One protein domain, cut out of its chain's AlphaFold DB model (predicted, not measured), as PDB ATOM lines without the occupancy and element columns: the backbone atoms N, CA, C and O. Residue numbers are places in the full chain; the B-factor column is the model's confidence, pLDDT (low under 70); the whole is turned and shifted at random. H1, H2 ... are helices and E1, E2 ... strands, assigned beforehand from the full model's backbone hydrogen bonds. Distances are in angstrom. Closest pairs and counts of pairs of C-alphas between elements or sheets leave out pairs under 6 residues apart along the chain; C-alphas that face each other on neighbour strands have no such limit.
ATOM      1  N   ALA A   8     -56.486 -28.771  29.798       93.94
ATOM      2  CA  ALA A   8     -55.301 -28.005  30.140       93.94
ATOM      3  C   ALA A   8     -54.094 -28.667  29.473       93.94
ATOM      4  O   ALA A   8     -53.904 -29.879  29.610       93.94
ATOM      5  N   THR A   9     -53.288 -27.888  28.760       95.25
ATOM      6  CA  THR A   9     -52.044 -28.356  28.141       95.25
ATOM      7  C   THR A   9     -50.871 -27.505  28.600       95.25
ATOM      8  O   THR A   9     -51.021 -26.328  28.929       95.25
ATOM      9  N   HIS A  10     -49.693 -28.121  28.650       94.25
ATOM     10  CA  HIS A  10     -48.429 -27.433  28.882       94.25
ATOM     11  C   HIS A  10     -47.591 -27.499  27.611       94.25
ATOM     12  O   HIS A  10     -47.511 -28.543  26.965       94.25
ATOM     13  N   GLU A  11     -46.997 -26.369  27.253       94.75
ATOM     14  CA  GLU A  11     -46.207 -26.192  26.043       94.75
ATOM     15  C   GLU A  11     -44.961 -25.354  26.361       94.75
ATOM     16  O   GLU A  11     -44.946 -24.547  27.294       94.75
ATOM     17  N   SER A  12     -43.889 -25.514  25.585       92.19
ATOM     18  CA  SER A  12     -42.723 -24.630  25.682       92.19
ATOM     19  C   SER A  12     -43.043 -23.246  25.119       92.19
ATOM     20  O   SER A  12     -43.640 -23.142  24.045       92.19
ATOM     21  N   ALA A  13     -42.580 -22.187  25.787       92.88
ATOM     22  CA  ALA A  13     -42.692 -20.824  25.278       92.88
ATOM     23  C   ALA A  13     -41.545 -20.544  24.293       92.88
ATOM     24  O   ALA A  13     -40.477 -20.055  24.658       92.88
ATOM     25  N   SER A  14     -41.743 -20.911  23.031       89.62
ATOM     26  CA  SER A  14     -40.777 -20.705  21.952       89.62
ATOM     27  C   SER A  14     -41.092 -19.430  21.175       89.62
ATOM     28  O   SER A  14     -42.209 -19.244  20.705       89.62
ATOM     29  N   ALA A  15     -40.107 -18.545  21.008       88.88
ATOM     30  CA  ALA A  15     -40.241 -17.424  20.081       88.88
ATOM     31  C   ALA A  15     -39.957 -17.891  18.635       88.88
ATOM     32  O   ALA A  15     -39.040 -18.693  18.445       88.88
ATOM     33  N   PRO A  16     -40.684 -17.383  17.623       87.44
ATOM     34  CA  PRO A  16     -41.783 -16.417  17.741       87.44
ATOM     35  C   PRO A  16     -43.163 -17.054  18.005       87.44
ATOM     36  O   PRO A  16     -44.048 -16.364  18.497       87.44
ATOM     37  N   ASP A  17     -43.353 -18.345  17.723       88.19
ATOM     38  CA  ASP A  17     -44.694 -18.932  17.549       88.19
ATOM     39  C   ASP A  17     -45.530 -19.073  18.835       88.19
ATOM     40  O   ASP A  17     -46.751 -18.923  18.804       88.19
ATOM     41  N   ASN A  18     -44.900 -19.357  19.979       92.06
ATOM     42  CA  ASN A  18     -45.569 -19.528  21.275       92.06
ATOM     43  C   ASN A  18     -45.086 -18.520  22.328       92.06
ATOM     44  O   ASN A  18     -45.082 -18.796  23.533       92.06
ATOM     45  N   CYS A  19     -44.680 -17.334  21.876       94.69
ATOM     46  CA  CYS A  19     -44.296 -16.223  22.731       94.69
ATOM     47  C   CYS A  19     -45.103 -14.975  22.362       94.69
ATOM     48  O   CYS A  19     -45.169 -14.637  21.181       94.69
ATOM     49  N   PRO A  20     -45.682 -14.243  23.328       94.62
ATOM     50  CA  PRO A  20     -46.331 -12.983  23.011       94.62
ATOM     51  C   PRO A  20     -45.291 -11.983  22.492       94.62
ATOM     52  O   PRO A  20     -44.203 -11.891  23.072       94.62
ATOM     53  N   PRO A  21     -45.605 -11.220  21.434       94.12
ATOM     54  CA  PRO A  21     -44.631 -10.369  20.756       94.12
ATOM     55  C   PRO A  21     -44.015  -9.312  21.679       94.12
ATOM     56  O   PRO A  21     -42.825  -9.021  21.574       94.12
ATOM     57  N   GLN A  22     -44.778  -8.816  22.657       95.06
ATOM     58  CA  GLN A  22     -44.315  -7.864  23.667       95.06
ATOM     59  C   GLN A  22     -43.262  -8.425  24.638       95.06
ATOM     60  O   GLN A  22     -42.625  -7.664  25.363       95.06
ATOM     61  N   TYR A  23     -43.057  -9.746  24.658       95.31
ATOM     62  CA  TYR A  23     -42.067 -10.420  25.502       95.31
ATOM     63  C   TYR A  23     -40.975 -11.141  24.707       95.31
ATOM     64  O   TYR A  23     -40.162 -11.861  25.300       95.31
ATOM     65  N   ILE A  24     -40.931 -10.949  23.386       95.12
ATOM     66  CA  ILE A  24     -39.819 -11.417  22.561       95.12
ATOM     67  C   ILE A  24     -38.627 -10.486  22.786       95.12
ATOM     68  O   ILE A  24     -38.739  -9.263  22.721       95.12
ATOM     69  N   ARG A  25     -37.463 -11.077  23.050       91.75
ATOM     70  CA  ARG A  25     -36.179 -10.376  23.089       91.75
ATOM     71  C   ARG A  25     -35.309 -10.856  21.946       91.75
ATOM     72  O   ARG A  25     -35.353 -12.021  21.565       91.75
ATOM     73  N   TYR A  26     -34.479  -9.961  21.444       91.56
ATOM     74  CA  TYR A  26     -33.550 -10.243  20.365       91.56
ATOM     75  C   TYR A  26     -32.141 -10.307  20.942       91.56
ATOM     76  O   TYR A  26     -31.646  -9.326  21.492       91.56
ATOM     77  N   LEU A  27     -31.525 -11.487  20.877       90.69
ATOM     78  CA  LEU A  27     -30.145 -11.682  21.305       90.69
ATOM     79  C   LEU A  27     -29.223 -11.628  20.099       90.69
ATOM     80  O   LEU A  27     -29.355 -12.437  19.178       90.69
ATOM     81  N   GLU A  28     -28.250 -10.727  20.144       91.38
ATOM     82  CA  GLU A  28     -27.143 -10.736  19.198       91.38
ATOM     83  C   GLU A  28     -26.256 -11.955  19.458       91.38
ATOM     84  O   GLU A  28     -25.793 -12.204  20.573       91.38
ATOM     85  N   ARG A  29     -26.032 -12.745  18.414       88.50
ATOM     86  CA  ARG A  29     -25.065 -13.839  18.391       88.50
ATOM     87  C   ARG A  29     -24.087 -13.610  17.237       88.50
ATOM     88  O   ARG A  29     -24.421 -12.891  16.297       88.50
ATOM     89  N   PRO A  30     -22.918 -14.276  17.237       89.44
ATOM     90  CA  PRO A  30     -21.956 -14.169  16.136       89.44
ATOM     91  C   PRO A  30     -22.551 -14.457  14.747       89.44
ATOM     92  O   PRO A  30     -22.072 -13.925  13.754       89.44
ATOM     93  N   ASN A  31     -23.619 -15.261  14.687       88.50
ATOM     94  CA  ASN A  31     -24.299 -15.659  13.452       88.50
ATOM     95  C   ASN A  31     -25.585 -14.854  13.175       88.50
ATOM     96  O   ASN A  31     -26.402 -15.279  12.361       88.50
ATOM     97  N   GLY A  32     -25.794 -13.731  13.865       89.56
ATOM     98  CA  GLY A  32     -26.963 -12.867  13.705       89.56
ATOM     99  C   GLY A  32     -27.853 -12.792  14.943       89.56
ATOM    100  O   GLY A  32     -27.507 -13.253  16.031       89.56
ATOM    101  N   VAL A  33     -29.015 -12.170  14.771       91.00
ATOM    102  CA  VAL A  33     -29.957 -11.885  15.853       91.00
ATOM    103  C   VAL A  33     -30.955 -13.033  15.994       91.00
ATOM    104  O   VAL A  33     -31.642 -13.383  15.037       91.00
ATOM    105  N   VAL A  34     -31.055 -13.610  17.192       91.75
ATOM    106  CA  VAL A  34     -31.965 -14.725  17.487       91.75
ATOM    107  C   VAL A  34     -33.098 -14.249  18.399       91.75
ATOM    108  O   VAL A  34     -32.808 -13.725  19.481       91.75
ATOM    109  N   PRO A  35     -34.376 -14.436  18.015       93.00
ATOM    110  CA  PRO A  35     -35.498 -14.156  18.897       93.00
ATOM    111  C   PRO A  35     -35.570 -15.215  19.999       93.00
ATOM    112  O   PRO A  35     -35.493 -16.415  19.748       93.00
ATOM    113  N   ILE A  36     -35.744 -14.765  21.234       93.00
ATOM    114  CA  ILE A  36     -35.976 -15.615  22.398       93.00
ATOM    115  C   ILE A  36     -37.205 -15.122  23.154       93.00
ATOM    116  O   ILE A  36     -37.510 -13.929  23.156       93.00
ATOM    117  N   CYS A  37     -37.905 -16.036  23.818       94.56
ATOM    118  CA  CYS A  37     -38.996 -15.655  24.701       94.56
ATOM    119  C   CYS A  37     -38.460 -15.319  26.092       94.56
ATOM    120  O   CYS A  37     -37.546 -15.981  26.583       94.56
ATOM    121  N   LYS A  38     -39.049 -14.314  26.751       94.75
ATOM    122  CA  LYS A  38     -38.815 -14.071  28.183       94.75
ATOM    123  C   LYS A  38     -39.230 -15.278  29.037       94.75
ATOM    124  O   LYS A  38     -38.603 -15.558  30.051       94.75
ATOM    125  N   PHE A  39     -40.292 -15.963  28.628       96.12
ATOM    126  CA  PHE A  39     -40.877 -17.082  29.357       96.12
ATOM    127  C   PHE A  39     -40.294 -18.422  28.913       96.12
ATOM    128  O   PHE A  39     -39.813 -18.563  27.792       96.12
ATOM    129  N   SER A  40     -40.333 -19.409  29.806       94.81
ATOM    130  CA  SER A  40     -39.832 -20.769  29.562       94.81
ATOM    131  C   SER A  40     -40.938 -21.717  29.098       94.81
ATOM    132  O   SER A  40     -40.708 -22.583  28.253       94.81
ATOM    133  N   GLY A  41     -42.156 -21.540  29.609       95.69
ATOM    134  CA  GLY A  41     -43.302 -22.367  29.253       95.69
ATOM    135  C   GLY A  41     -44.604 -21.584  29.223       95.69
ATOM    136  O   GLY A  41     -44.682 -20.447  29.688       95.69
ATOM    137  N   ALA A  42     -45.625 -22.220  28.669       97.00
ATOM    138  CA  ALA A  42     -46.988 -21.735  28.628       97.00
ATOM    139  C   ALA A  42     -47.946 -22.851  29.060       97.00
ATOM    140  O   ALA A  42     -47.758 -24.019  28.726       97.00
ATOM    141  N   VAL A  43     -48.979 -22.486  29.807       96.75
ATOM    142  CA  VAL A  43     -50.110 -23.350  30.138       96.75
ATOM    143  C   VAL A  43     -51.324 -22.815  29.400       96.75
ATOM    144  O   VAL A  43     -51.693 -21.654  29.576       96.75
ATOM    145  N   VAL A  44     -51.942 -23.650  28.573       96.38
ATOM    146  CA  VAL A  44     -53.146 -23.312  27.816       96.38
ATOM    147  C   VAL A  44     -54.331 -23.989  28.478       96.38
ATOM    148  O   VAL A  44     -54.347 -25.206  28.642       96.38
ATOM    149  N   ILE A  45     -55.333 -23.201  28.844       95.25
ATOM    150  CA  ILE A  45     -56.599 -23.688  29.380       95.25
ATOM    151  C   ILE A  45     -57.669 -23.481  28.321       95.25
ATOM    152  O   ILE A  45     -57.833 -22.373  27.800       95.25
ATOM    153  N   LYS A  46     -58.411 -24.546  28.030       95.44
ATOM    154  CA  LYS A  46     -59.599 -24.505  27.185       95.44
ATOM    155  C   LYS A  46     -60.825 -24.904  27.984       95.44
ATOM    156  O   LYS A  46     -60.802 -25.892  28.723       95.44
ATOM    157  N   VAL A  47     -61.897 -24.146  27.819       92.81
ATOM    158  CA  VAL A  47     -63.198 -24.410  28.437       92.81
ATOM    159  C   VAL A  47     -64.186 -24.583  27.305       92.81
ATOM    160  O   VAL A  47     -64.338 -23.679  26.491       92.81
ATOM    161  N   ARG A  48     -64.851 -25.741  27.254       90.50
ATOM    162  CA  ARG A  48     -65.700 -26.124  26.116       90.50
ATOM    163  C   ARG A  48     -64.947 -26.052  24.776       90.50
ATOM    164  O   ARG A  48     -65.471 -25.525  23.807       90.50
ATOM    165  N   ASP A  49     -63.720 -26.570  24.752       88.94
ATOM    166  CA  ASP A  49     -62.802 -26.574  23.598       88.94
ATOM    167  C   ASP A  49     -62.345 -25.197  23.060       88.94
ATOM    168  O   ASP A  49     -61.414 -25.141  22.251       88.94
ATOM    169  N   ASP A  50     -62.873 -24.093  23.592       92.19
ATOM    170  CA  ASP A  50     -62.442 -22.730  23.277       92.19
ATOM    171  C   ASP A  50     -61.306 -22.268  24.192       92.19
ATOM    172  O   ASP A  50     -61.257 -22.605  25.379       92.19
ATOM    173  N   LEU A  51     -60.377 -21.469  23.648       94.19
ATOM    174  CA  LEU A  51     -59.297 -20.875  24.435       94.19
ATOM    175  C   LEU A  51     -59.893 -19.988  25.531       94.19
ATOM    176  O   LEU A  51     -60.539 -18.984  25.249       94.19
ATOM    177  N   TRP A  52     -59.620 -20.345  26.780       95.25
ATOM    178  CA  TRP A  52     -60.067 -19.591  27.944       95.25
ATOM    179  C   TRP A  52     -58.964 -18.678  28.468       95.25
ATOM    180  O   TRP A  52     -59.140 -17.471  28.630       95.25
ATOM    181  N   SER A  53     -57.791 -19.256  28.707       96.69
ATOM    182  CA  SER A  53     -56.631 -18.508  29.167       96.69
ATOM    183  C   SER A  53     -55.343 -19.166  28.712       96.69
ATOM    184  O   SER A  53     -55.261 -20.390  28.593       96.69
ATOM    185  N   ARG A  54     -54.308 -18.358  28.519       97.00
ATOM    186  CA  ARG A  54     -52.943 -18.826  28.310       97.00
ATOM    187  C   ARG A  54     -52.028 -18.116  29.293       97.00
ATOM    188  O   ARG A  54     -51.946 -16.894  29.275       97.00
ATOM    189  N   THR A  55     -51.349 -18.882  30.138       97.25
ATOM    190  CA  THR A  55     -50.422 -18.360  31.145       97.25
ATOM    191  C   THR A  55     -49.000 -18.707  30.761       97.25
ATOM    192  O   THR A  55     -48.655 -19.885  30.720       97.25
ATOM    193  N   TRP A  56     -48.164 -17.706  30.519       97.69
ATOM    194  CA  TRP A  56     -46.729 -17.896  30.347       97.69
ATOM    195  C   TRP A  56     -46.017 -17.770  31.685       97.69
ATOM    196  O   TRP A  56     -46.401 -16.949  32.515       97.69
ATOM    197  N   TRP A  57     -44.984 -18.580  31.891       96.88
ATOM    198  CA  TRP A  57     -44.219 -18.629  33.131       96.88
ATOM    199  C   TRP A  57     -42.716 -18.733  32.857       96.88
ATOM    200  O   TRP A  57     -42.281 -19.288  31.842       96.88
ATOM    201  N   ALA A  58     -41.920 -18.186  33.766       95.50
ATOM    202  CA  ALA A  58     -40.464 -18.236  33.757       95.50
ATOM    203  C   ALA A  58     -39.937 -18.800  35.087       95.50
ATOM    204  O   ALA A  58     -40.619 -18.779  36.112       95.50
ATOM    205  N   PHE A  59     -38.712 -19.330  35.074       92.44
ATOM    206  CA  PHE A  59     -38.086 -19.915  36.269       92.44
ATOM    207  C   PHE A  59     -37.734 -18.890  37.357       92.44
ATOM    208  O   PHE A  59     -37.489 -19.280  38.495       92.44
ATOM    209  N   ASP A  60     -37.713 -17.598  37.027       93.50
ATOM    210  CA  ASP A  60     -37.525 -16.503  37.988       93.50
ATOM    211  C   ASP A  60     -38.785 -16.217  38.833       93.50
ATOM    212  O   ASP A  60     -38.747 -15.372  39.725       93.50
ATOM    213  N   GLY A  61     -39.882 -16.940  38.578       92.88
ATOM    214  CA  GLY A  61     -41.169 -16.764  39.245       92.88
ATOM    215  C   GLY A  61     -42.092 -15.770  38.545       92.88
ATOM    216  O   GLY A  61     -43.227 -15.595  38.990       92.88
ATOM    217  N   ASP A  62     -41.656 -15.140  37.448       95.25
ATOM    218  CA  ASP A  62     -42.523 -14.270  36.663       95.25
ATOM    219  C   ASP A  62     -43.546 -15.092  35.875       95.25
ATOM    220  O   ASP A  62     -43.244 -16.133  35.280       95.25
ATOM    221  N   SER A  63     -44.777 -14.597  35.837       96.00
ATOM    222  CA  SER A  63     -45.830 -15.162  35.010       96.00
ATOM    223  C   SER A  63     -46.781 -14.080  34.531       96.00
ATOM    224  O   SER A  63     -46.899 -13.010  35.132       96.00
ATOM    225  N   VAL A  64     -47.434 -14.352  33.410       97.25
ATOM    226  CA  VAL A  64     -48.451 -13.471  32.850       97.25
ATOM    227  C   VAL A  64     -49.533 -14.297  32.182       97.25
ATOM    228  O   VAL A  64     -49.239 -15.290  31.514       97.25
ATOM    229  N   THR A  65     -50.785 -13.882  32.340       97.19
ATOM    230  CA  THR A  65     -51.933 -14.591  31.780       97.19
ATOM    231  C   THR A  65     -52.670 -13.725  30.773       97.19
ATOM    232  O   THR A  65     -53.139 -12.639  31.101       97.19
ATOM    233  N   ALA A  66     -52.818 -14.234  29.553       96.62
ATOM    234  CA  ALA A  66     -53.809 -13.742  28.611       96.62
ATOM    235  C   ALA A  66     -55.134 -14.459  28.858       96.62
ATOM    236  O   ALA A  66     -55.183 -15.690  28.898       96.62
ATOM    237  N   PHE A  67     -56.210 -13.690  28.969       96.38
ATOM    238  CA  PHE A  67     -57.575 -14.198  29.060       96.38
ATOM    239  C   PHE A  67     -58.323 -13.915  27.760       96.38
ATOM    240  O   PHE A  67     -58.143 -12.851  27.163       96.38
ATOM    241  N   SER A  68     -59.176 -14.848  27.334       95.56
ATOM    242  CA  SER A  68     -60.123 -14.585  26.250       95.56
ATOM    243  C   SER A  68     -61.160 -13.542  26.664       95.56
ATOM    244  O   SER A  68     -61.318 -13.214  27.844       95.56
ATOM    245  N   TRP A  69     -61.881 -13.001  25.684       93.75
ATOM    246  CA  TRP A  69     -62.956 -12.051  25.948       93.75
ATOM    247  C   TRP A  69     -64.034 -12.661  26.852       93.75
ATOM    248  O   TRP A  69     -64.441 -12.057  27.844       93.75
ATOM    249  N   GLU A  70     -64.432 -13.895  26.559       92.69
ATOM    250  CA  GLU A  70     -65.416 -14.662  27.319       92.69
ATOM    251  C   GLU A  70     -64.944 -14.897  28.756       92.69
ATOM    252  O   GLU A  70     -65.737 -14.775  29.693       92.69
ATOM    253  N   ALA A  71     -63.651 -15.188  28.936       93.75
ATOM    254  CA  ALA A  71     -63.058 -15.362  30.253       93.75
ATOM    255  C   ALA A  71     -63.114 -14.073  31.077       93.75
ATOM    256  O   ALA A  71     -63.526 -14.106  32.235       93.75
ATOM    257  N   LYS A  72     -62.779 -12.924  30.479       93.62
ATOM    258  CA  LYS A  72     -62.847 -11.614  31.152       93.62
ATOM    259  C   LYS A  72     -64.272 -11.263  31.582       93.62
ATOM    260  O   LYS A  72     -64.476 -10.818  32.709       93.62
ATOM    261  N   GLN A  73     -65.256 -11.523  30.718       93.69
ATOM    262  CA  GLN A  73     -66.672 -11.285  31.019       93.69
ATOM    263  C   GLN A  73     -67.179 -12.134  32.191       93.69
ATOM    264  O   GLN A  73     -67.954 -11.654  33.013       93.69
ATOM    265  N   GLN A  74     -66.738 -13.392  32.287       92.94
ATOM    266  CA  GLN A  74     -67.160 -14.295  33.361       92.94
ATOM    267  C   GLN A  74     -66.394 -14.082  34.672       92.94
ATOM    268  O   GLN A  74     -66.976 -14.245  35.742       92.94
ATOM    269  N   LEU A  75     -65.106 -13.729  34.611       92.50
ATOM    270  CA  LEU A  75     -64.282 -13.489  35.799       92.50
ATOM    271  C   LEU A  75     -64.623 -12.160  36.486       92.50
ATOM    272  O   LEU A  75     -64.535 -12.067  37.708       92.50
ATOM    273  N   GLY A  76     -64.970 -11.120  35.719       91.75
ATOM    274  CA  GLY A  76     -65.273  -9.771  36.219       91.75
ATOM    275  C   GLY A  76     -64.062  -8.986  36.753       91.75
ATOM    276  O   GLY A  76     -64.048  -7.758  36.690       91.75
ATOM    277  N   GLN A  77     -63.034  -9.676  37.247       92.31
ATOM    278  CA  GLN A  77     -61.728  -9.142  37.633       92.31
ATOM    279  C   GLN A  77     -60.637 -10.103  37.143       92.31
ATOM    280  O   GLN A  77     -60.749 -11.316  37.313       92.31
ATOM    281  N   TRP A  78     -59.580  -9.570  36.540       93.81
ATOM    282  CA  TRP A  78     -58.413 -10.329  36.085       93.81
ATOM    283  C   TRP A  78     -57.157  -9.462  36.202       93.81
ATOM    284  O   TRP A  78     -57.260  -8.255  36.413       93.81
ATOM    285  N   ASP A  79     -55.978 -10.070  36.068       94.88
ATOM    286  CA  ASP A  79     -54.718  -9.327  35.978       94.88
ATOM    287  C   ASP A  79     -54.601  -8.651  34.594       94.88
ATOM    288  O   ASP A  79     -54.479  -9.359  33.588       94.88
ATOM    289  N   PRO A  80     -54.629  -7.306  34.505       95.69
ATOM    290  CA  PRO A  80     -54.600  -6.596  33.229       95.69
ATOM    291  C   PRO A  80     -53.202  -6.541  32.599       95.69
ATOM    292  O   PRO A  80     -53.070  -6.084  31.462       95.69
ATOM    293  N   ARG A  81     -52.152  -7.009  33.294       96.56
ATOM    294  CA  ARG A  81     -50.753  -6.847  32.879       96.56
ATOM    295  C   ARG A  81     -50.489  -7.275  31.438       96.56
ATOM    296  O   ARG A  81     -49.772  -6.572  30.729       96.56
ATOM    297  N   PHE A  82     -51.066  -8.394  30.990       96.81
ATOM    298  CA  PHE A  82     -50.896  -8.858  29.608       96.81
ATOM    299  C   PHE A  82     -51.387  -7.823  28.588       96.81
ATOM    300  O   PHE A  82     -50.682  -7.519  27.625       96.81
ATOM    301  N   ASP A  83     -52.593  -7.296  28.808       95.56
ATOM    302  CA  ASP A  83     -53.249  -6.348  27.909       95.56
ATOM    303  C   ASP A  83     -52.503  -5.007  27.902       95.56
ATOM    304  O   ASP A  83     -52.286  -4.414  26.847       95.56
ATOM    305  N   GLU A  84     -52.056  -4.554  29.075       97.06
ATOM    306  CA  GLU A  84     -51.290  -3.316  29.233       97.06
ATOM    307  C   GLU A  84     -49.896  -3.399  28.604       97.06
ATOM    308  O   GLU A  84     -49.450  -2.454  27.946       97.06
ATOM    309  N   ASP A  85     -49.189  -4.518  28.792       96.88
ATOM    310  CA  ASP A  85     -47.896  -4.770  28.153       96.88
ATOM    311  C   ASP A  85     -48.056  -4.834  26.626       96.88
ATOM    312  O   ASP A  85     -47.248  -4.257  25.894       96.88
ATOM    313  N   TYR A  86     -49.113  -5.491  26.136       95.81
ATOM    314  CA  TYR A  86     -49.408  -5.565  24.706       95.81
ATOM    315  C   TYR A  86     -49.734  -4.190  24.113       95.81
ATOM    316  O   TYR A  86     -49.190  -3.830  23.071       95.81
ATOM    317  N   ALA A  87     -50.552  -3.383  24.795       96.38
ATOM    318  CA  ALA A  87     -50.868  -2.019  24.376       96.38
ATOM    319  C   ALA A  87     -49.619  -1.121  24.337       96.38
ATOM    320  O   ALA A  87     -49.425  -0.373  23.376       96.38
ATOM    321  N   ARG A  88     -48.734  -1.229  25.338       95.94
ATOM    322  CA  ARG A  88     -47.448  -0.513  25.346       95.94
ATOM    323  C   ARG A  88     -46.554  -0.938  24.189       95.94
ATOM    324  O   ARG A  88     -45.990  -0.079  23.522       95.94
ATOM    325  N   TRP A  89     -46.443  -2.237  23.925       94.62
ATOM    326  CA  TRP A  89     -45.667  -2.738  22.792       94.62
ATOM    327  C   TRP A  89     -46.238  -2.277  21.448       94.62
ATOM    328  O   TRP A  89     -45.474  -1.821  20.596       94.62
ATOM    329  N   LEU A  90     -47.564  -2.312  21.277       94.50
ATOM    330  CA  LEU A  90     -48.234  -1.790  20.085       94.50
ATOM    331  C   LEU A  90     -47.918  -0.308  19.856       94.50
ATOM    332  O   LEU A  90     -47.622   0.077  18.730       94.50
ATOM    333  N   ALA A  91     -47.903   0.508  20.914       93.75
ATOM    334  CA  ALA A  91     -47.562   1.929  20.822       93.75
ATOM    335  C   ALA A  91     -46.096   2.194  20.419       93.75
ATOM    336  O   ALA A  91     -45.781   3.288  19.958       93.75
ATOM    337  N   THR A  92     -45.199   1.213  20.587       91.25
ATOM    338  CA  THR A  92     -43.803   1.293  20.112       91.25
ATOM    339  C   THR A  92     -43.615   0.809  18.680       91.25
ATOM    340  O   THR A  92     -42.533   0.999  18.123       91.25
TER     341      THR A  92
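This is residues 8 to 92 of the 101 residues of an uncharacterized protein of Burkholderiales bacterium PBB3 (UniProt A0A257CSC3). A twisted antiparallel sheet, E1, E4, E5 and E6, makes the main slab, and the hairpin E2 and E3 reaches out beyond one end of its strands as an arm. At the opposite end the short helix H1 crosses over E5, and H2 slants away beyond the edge strand E6, only grazing the sheet. The printed part has 85 residues, with six strands and then two helices in the order E1 E2 E3 E4 E5 E6 H1 H2; the class is mixed, helices and strands. The sheet runs E1, E4, E5, E6. The whole is only just compact, close to loose, with a radius of gyration of the C-alphas of 14.1 A, and elongated, spanning 48 by 30 by 23 A.

Find C-alpha 8 at (-55.301, -28.005, 30.140), where E1 begins; it covers residues 8 to 12. Next come E2, residues 24 to 29, and E3, residues 32 to 37. E4, residues 41 to 47, starts at C-alpha 41, (-43.302, -22.367, 29.253), and is 20.0 A long. E5, residues 50 to 57, measures 21.1 A, and E6 takes residues 63 to 67. H1 is residues 69 to 75; H2, residues 81 to 92, runs 16.7 A to C-alpha 92 at (-43.803, 1.293, 20.112).

Begin with the sheet, where the strands' lines turn by 52 degrees from edge to edge. E1, an edge strand, is antiparallel to E4, with N 9 and O 44 at 2.9 A, within hydrogen-bond range. E4, E5 and E6 form a meander, each strand the antiparallel neighbour of the one before. In the hairpin E4 and E5 look at N 43 and O 55, 2.8 A; in the hairpin E5 and E6, at N 54 and O 66, 2.8 A. H1 is on the sheet at a height of 7.9 A, over E5 and across the strands at 71 degrees to E5 on the local plane; the closest C-alphas of the two are those of Trp 52 and Ala 71, 5.7 A. H2 only grazes the sheet with its residues 81 to 85; its closest C-alpha pair with E6 is Ala 66 and Phe 82, 5.8 A. E2 and E3, a hairpin with N 27 and O 34 at 2.9 A, are apart from E4 and from both helices. In H1 and H2 every O i to N i+4 pair is within hydrogen-bond range.

The two C-alphas farthest apart are those of Pro 30 and Gln 74, 48.4 A. The printed part has no cut. The link from E1 to E2, 11 residues, is long; the others are tight. The mean pLDDT of the printed part is 93.9, and no printed residue is under 70.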